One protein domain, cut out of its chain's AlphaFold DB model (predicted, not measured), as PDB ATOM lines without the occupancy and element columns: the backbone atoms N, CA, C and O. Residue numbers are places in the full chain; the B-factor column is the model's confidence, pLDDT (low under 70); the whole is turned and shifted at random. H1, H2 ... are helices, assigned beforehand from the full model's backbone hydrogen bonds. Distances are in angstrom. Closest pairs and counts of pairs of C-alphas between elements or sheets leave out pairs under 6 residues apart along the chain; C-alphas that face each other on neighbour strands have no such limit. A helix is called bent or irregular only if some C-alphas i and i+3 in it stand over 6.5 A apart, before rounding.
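Overview. This is residues 37 to 79 of the 79 residues of the protein "Urease accessory protein" of Streptomyces rimosus subsp. rimosus (strain ATCC 10970 / DSM 40260 / JCM 4667 / NRRL 2234) (UniProt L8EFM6). A hook of three helices: H1 reaches out as an arm, H2 carries on from it after a corner, and H3 folds back beside H2 to make a helical hairpin. The free part of the arm, residues 37 to 43 of H1, sticks out from the hairpin, and H1 and H2 together make most of the length. The printed part has 43 residues with three named helices, H1, H2 and H3 in that order along the chain, and no named strand, and the class is all helix. It is loose, with a radius of gyration of the C-alphas of 12.9 A, and the C-alphas span 39 by 20 by 11 A along their three main axes.

Along the chain. The printed part begins with H1, residues 37 to 48, which measures 16.3 A from first to last C-alpha. It begins at C-alpha 37, at (1.981, -17.195, 45.619). After residues 49 and 50 comes H2, residues 51 to 63, the longest helix with 13 residues and 18.4 A from first to last C-alpha. C-alpha 51 is at (-17.210, -11.230, 41.955). Residues 64 to 67 lead to H3, residues 68 to 76, which measures 12.3 A and ends with C-alpha 76 at (-24.687, -1.987, 39.166). Residues 77 to 79 follow H3, and Thr 79 is the chain's last residue.

Arrangement. H1 and H2 meet only through their link. They are near each other, with 7 pairs of C-alphas within 10 A. Residues 37 to 43, which belong to H1, stand free. H2 and H3 touch, with 6 pairs of C-alphas within 8 A. Their closest C-alphas are those of Leu 58 and Leu 71, 6.5 A apart, and their centres are 11.0 A apart. They run opposite ways at a shallow tilt of 7 degrees and form a helical hairpin. H1 and H3 are apart. In H1, H2 and H3 every O i to N i+4 pair is within hydrogen-bond range. No helix is bent.

Size, cuts and confidence. The two C-alphas farthest apart are those of Ala 37 and Asp 67, at 39.3 A. The first and last printed C-alphas, of Ala 37 and Thr 79, are 26.8 A apart. The printed part has no cut. The links from H1 to H2, of 2 residues, and from H2 to H3, of 4 residues, are tight, and no link is long. The mean pLDDT of the printed part of this predicted model is 96.2, and no printed residue is under 70.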
ATOM      1  N   ALA A  37       2.758 -16.650  46.727       98.44
ATOM      2  CA  ALA A  37       1.981 -17.195  45.619       98.44
ATOM      3  C   ALA A  37       0.790 -18.054  46.082       98.44
ATOM      4  O   ALA A  37      -0.264 -18.003  45.454       98.44
ATOM      5  N   ALA A  38       0.927 -18.808  47.177       98.56
ATOM      6  CA  ALA A  38      -0.133 -19.687  47.674       98.56
ATOM      7  C   ALA A  38      -1.309 -18.887  48.261       98.56
ATOM      8  O   ALA A  38      -2.474 -19.173  47.988       98.56
ATOM      9  N   SER A  39      -1.015 -17.834  49.024       98.50
ATOM     10  CA  SER A  39      -2.020 -16.902  49.545       98.50
ATOM     11  C   SER A  39      -2.667 -16.067  48.433       98.50
ATOM     12  O   SER A  39      -3.873 -15.816  48.487       98.50
ATOM     13  N   LEU A  40      -1.918 -15.701  47.385       98.00
ATOM     14  CA  LEU A  40      -2.488 -15.086  46.183       98.00
ATOM     15  C   LEU A  40      -3.427 -16.049  45.444       98.00
ATOM     16  O   LEU A  40      -4.504 -15.638  45.018       98.00
ATOM     17  N   GLU A  41      -3.052 -17.319  45.300       98.25
ATOM     18  CA  GLU A  41      -3.912 -18.336  44.695       98.25
ATOM     19  C   GLU A  41      -5.221 -18.479  45.476       98.25
ATOM     20  O   GLU A  41      -6.297 -18.385  44.882       98.25
ATOM     21  N   ALA A  42      -5.148 -18.612  46.802       98.12
ATOM     22  CA  ALA A  42      -6.327 -18.687  47.662       98.12
ATOM     23  C   ALA A  42      -7.217 -17.437  47.530       98.12
ATOM     24  O   ALA A  42      -8.442 -17.544  47.430       98.12
ATOM     25  N   PHE A  43      -6.612 -16.245  47.465       97.31
ATOM     26  CA  PHE A  43      -7.337 -15.002  47.198       97.31
ATOM     27  C   PHE A  43      -8.043 -15.038  45.835       97.31
ATOM     28  O   PHE A  43      -9.236 -14.738  45.749       97.31
ATOM     29  N   CYS A  44      -7.343 -15.443  44.774       96.81
ATOM     30  CA  CYS A  44      -7.900 -15.563  43.427       96.81
ATOM     31  C   CYS A  44      -9.053 -16.572  43.370       96.81
ATOM     32  O   CYS A  44     -10.094 -16.254  42.796       96.81
ATOM     33  N   GLN A  45      -8.916 -17.737  44.005       97.31
ATOM     34  CA  GLN A  45      -9.992 -18.724  44.126       97.31
ATOM     35  C   GLN A  45     -11.215 -18.122  44.834       97.31
ATOM     36  O   GLN A  45     -12.330 -18.196  44.317       97.31
ATOM     37  N   GLY A  46     -11.018 -17.431  45.962       96.50
ATOM     38  CA  GLY A  46     -12.100 -16.723  46.657       96.50
ATOM     39  C   GLY A  46     -12.799 -15.680  45.775       96.50
ATOM     40  O   GLY A  46     -14.028 -15.564  45.789       96.50
ATOM     41  N   ARG A  47     -12.044 -14.960  44.938       95.44
ATOM     42  CA  ARG A  47     -12.625 -14.015  43.972       95.44
ATOM     43  C   ARG A  47     -13.435 -14.702  42.877       95.44
ATOM     44  O   ARG A  47     -14.488 -14.184  42.510       95.44
ATOM     45  N   LEU A  48     -12.980 -15.851  42.368       95.31
ATOM     46  CA  LEU A  48     -13.722 -16.622  41.362       95.31
ATOM     47  C   LEU A  48     -15.106 -17.030  41.877       95.31
ATOM     48  O   LEU A  48     -16.074 -16.975  41.126       95.31
ATOM     49  N   HIS A  49     -15.220 -17.364  43.162       95.94
ATOM     50  CA  HIS A  49     -16.487 -17.752  43.784       95.94
ATOM     51  C   HIS A  49     -17.394 -16.579  44.188       95.94
ATOM     52  O   HIS A  49     -18.519 -16.811  44.623       95.94
ATOM     53  N   THR A  50     -16.937 -15.333  44.048       93.50
ATOM     54  CA  THR A  50     -17.691 -14.131  44.438       93.50
ATOM     55  C   THR A  50     -17.912 -13.216  43.234       93.50
ATOM     56  O   THR A  50     -18.791 -13.483  42.415       93.50
ATOM     57  N   ALA A  51     -17.099 -12.170  43.070       93.00
ATOM     58  CA  ALA A  51     -17.210 -11.230  41.955       93.00
ATOM     59  C   ALA A  51     -17.046 -11.923  40.590       93.00
ATOM     60  O   ALA A  51     -17.747 -11.593  39.635       93.00
ATOM     61  N   GLY A  52     -16.168 -12.929  40.508       94.00
ATOM     62  CA  GLY A  52     -15.976 -13.725  39.296       94.00
ATOM     63  C   GLY A  52     -17.231 -14.496  38.883       94.00
ATOM     64  O   GLY A  52     -17.567 -14.518  37.702       94.00
ATOM     65  N   LEU A  53     -17.961 -15.065  39.847       96.19
ATOM     66  CA  LEU A  53     -19.200 -15.800  39.590       96.19
ATOM     67  C   LEU A  53     -20.295 -14.877  39.043       96.19
ATOM     68  O   LEU A  53     -20.968 -15.233  38.077       96.19
ATOM     69  N   VAL A  54     -20.444 -13.682  39.622       95.75
ATOM     70  CA  VAL A  54     -21.403 -12.673  39.143       95.75
ATOM     71  C   VAL A  54     -21.067 -12.242  37.715       95.75
ATOM     72  O   VAL A  54     -21.935 -12.293  36.844       95.75
ATOM     73  N   ALA A  55     -19.808 -11.881  37.451       94.44
ATOM     74  CA  ALA A  55     -19.368 -11.472  36.120       94.44
ATOM     75  C   ALA A  55     -19.572 -12.586  35.077       94.44
ATOM     76  O   ALA A  55     -20.062 -12.326  33.979       94.44
ATOM     77  N   ALA A  56     -19.260 -13.838  35.429       95.75
ATOM     78  CA  ALA A  56     -19.469 -14.989  34.556       95.75
ATOM     79  C   ALA A  56     -20.957 -15.220  34.245       95.75
ATOM     80  O   ALA A  56     -21.306 -15.493  33.097       95.75
ATOM     81  N   ALA A  57     -21.837 -15.078  35.242       96.88
ATOM     82  CA  ALA A  57     -23.279 -15.217  35.055       96.88
ATOM     83  C   ALA A  57     -23.849 -14.129  34.129       96.88
ATOM     84  O   ALA A  57     -24.605 -14.448  33.212       96.88
ATOM     85  N   LEU A  58     -23.448 -12.866  34.317       97.38
ATOM     86  CA  LEU A  58     -23.859 -11.755  33.451       97.38
ATOM     87  C   LEU A  58     -23.343 -11.937  32.016       97.38
ATOM     88  O   LEU A  58     -24.109 -11.788  31.064       97.38
ATOM     89  N   ALA A  59     -22.078 -12.337  31.846       95.31
ATOM     90  CA  ALA A  59     -21.505 -12.621  30.531       95.31
ATOM     91  C   ALA A  59     -22.230 -13.774  29.815       95.31
ATOM     92  O   ALA A  59     -22.501 -13.690  28.615       95.31
ATOM     93  N   ALA A  60     -22.585 -14.837  30.544       97.50
ATOM     94  CA  ALA A  60     -23.357 -15.953  30.003       97.50
ATOM     95  C   ALA A  60     -24.777 -15.527  29.595       97.50
ATOM     96  O   ALA A  60     -25.242 -15.915  28.525       97.50
ATOM     97  N   ALA A  61     -25.446 -14.699  30.403       98.00
ATOM     98  CA  ALA A  61     -26.767 -14.159  30.085       98.00
ATOM     99  C   ALA A  61     -26.734 -13.252  28.841       98.00
ATOM    100  O   ALA A  61     -27.577 -13.395  27.955       98.00
ATOM    101  N   ALA A  62     -25.722 -12.386  28.722       97.12
ATOM    102  CA  ALA A  62     -25.507 -11.560  27.532       97.12
ATOM    103  C   ALA A  62     -25.295 -12.422  26.280       97.12
ATOM    104  O   ALA A  62     -25.938 -12.206  25.252       97.12
ATOM    105  N   ALA A  63     -24.446 -13.453  26.370       95.69
ATOM    106  CA  ALA A  63     -24.239 -14.407  25.280       95.69
ATOM    107  C   ALA A  63     -25.516 -15.199  24.931       95.69
ATOM    108  O   ALA A  63     -25.688 -15.610  23.783       95.69
ATOM    109  N   GLY A  64     -26.409 -15.390  25.907       97.44
ATOM    110  CA  GLY A  64     -27.737 -15.983  25.746       97.44
ATOM    111  C   GLY A  64     -28.795 -15.050  25.147       97.44
ATOM    112  O   GLY A  64     -29.909 -15.502  24.895       97.44
ATOM    113  N   GLY A  65     -28.466 -13.779  24.891       97.81
ATOM    114  CA  GLY A  65     -29.364 -12.810  24.260       97.81
ATOM    115  C   GLY A  65     -30.277 -12.049  25.223       97.81
ATOM    116  O   GLY A  65     -31.262 -11.464  24.775       97.81
ATOM    117  N   CYS A  66     -29.981 -12.048  26.527       98.38
ATOM    118  CA  CYS A  66     -30.668 -11.166  27.470       98.38
ATOM    119  C   CYS A  66     -30.420  -9.685  27.131       98.38
ATOM    120  O   CYS A  66     -29.367  -9.332  26.597       98.38
ATOM    121  N   ASP A  67     -31.390  -8.829  27.467       98.06
ATOM    122  CA  ASP A  67     -31.317  -7.385  27.225       98.06
ATOM    123  C   ASP A  67     -30.109  -6.767  27.958       98.06
ATOM    124  O   ASP A  67     -30.050  -6.847  29.190       98.06
ATOM    125  N   PRO A  68     -29.161  -6.137  27.236       96.31
ATOM    126  CA  PRO A  68     -28.007  -5.489  27.842       96.31
ATOM    127  C   PRO A  68     -28.356  -4.445  28.904       96.31
ATOM    128  O   PRO A  68     -27.616  -4.346  29.874       96.31
ATOM    129  N   LEU A  69     -29.463  -3.704  28.771       97.69
ATOM    130  CA  LEU A  69     -29.838  -2.678  29.756       97.69
ATOM    131  C   LEU A  69     -30.265  -3.300  31.089       97.69
ATOM    132  O   LEU A  69     -29.876  -2.830  32.152       97.69
ATOM    133  N   VAL A  70     -30.992  -4.418  31.039       97.88
ATOM    134  CA  VAL A  70     -31.354  -5.182  32.243       97.88
ATOM    135  C   VAL A  70     -30.112  -5.789  32.897       97.88
ATOM    136  O   VAL A  70     -30.020  -5.873  34.123       97.88
ATOM    137  N   LEU A  71     -29.147  -6.239  32.091       97.81
ATOM    138  CA  LEU A  71     -27.885  -6.773  32.604       97.81
ATOM    139  C   LEU A  71     -27.000  -5.688  33.227       97.81
ATOM    140  O   LEU A  71     -26.317  -5.986  34.204       97.81
ATOM    141  N   ASP A  72     -27.029  -4.468  32.693       97.00
ATOM    142  CA  ASP A  72     -26.317  -3.304  33.229       97.00
ATOM    143  C   ASP A  72     -26.855  -2.925  34.617       97.00
ATOM    144  O   ASP A  72     -26.109  -2.929  35.593       97.00
ATOM    145  N   GLU A  73     -28.179  -2.786  34.753       97.62
ATOM    146  CA  GLU A  73     -28.834  -2.571  36.055       97.62
ATOM    147  C   GLU A  73     -28.510  -3.693  37.058       97.62
ATOM    148  O   GLU A  73     -28.292  -3.466  38.252       97.62
ATOM    149  N   ALA A  74     -28.460  -4.939  36.578       96.75
ATOM    150  CA  ALA A  74     -28.084  -6.080  37.398       96.75
ATOM    151  C   ALA A  74     -26.603  -6.044  37.822       96.75
ATOM    152  O   ALA A  74     -26.283  -6.532  38.912       96.75
ATOM    153  N   ALA A  75     -25.708  -5.516  36.991       95.56
ATOM    154  CA  ALA A  75     -24.300  -5.353  37.326       95.56
ATOM    155  C   ALA A  75     -24.128  -4.287  38.414       95.56
ATOM    156  O   ALA A  75     -23.549  -4.595  39.456       95.56
ATOM    157  N   ASP A  76     -24.731  -3.112  38.223       95.69
ATOM    158  CA  ASP A  76     -24.687  -1.987  39.166       95.69
ATOM    159  C   ASP A  76     -25.201  -2.372  40.556       95.69
ATOM    160  O   ASP A  76     -24.604  -2.033  41.574       95.69
ATOM    161  N   ALA A  77     -26.280  -3.158  40.630       95.88
ATOM    162  CA  ALA A  77     -26.829  -3.616  41.908       95.88
ATOM    163  C   ALA A  77     -25.894  -4.560  42.700       95.88
ATOM    164  O   ALA A  77     -26.207  -4.920  43.837       95.88
ATOM    165  N   ARG A  78     -24.793  -5.033  42.098       91.25
ATOM    166  CA  ARG A  78     -23.875  -6.042  42.660       91.25
ATOM    167  C   ARG A  78     -22.437  -5.532  42.832       91.25
ATOM    168  O   ARG A  78     -21.573  -6.335  43.196       91.25
ATOM    169  N   THR A  79     -22.190  -4.246  42.590       79.75
ATOM    170  CA  THR A  79     -20.890  -3.562  42.731       79.75
ATOM    171  C   THR A  79     -20.951  -2.462  43.774       79.75
ATOM    172  O   THR A  79     -19.977  -2.354  44.551       79.75
TER     173      THR A  79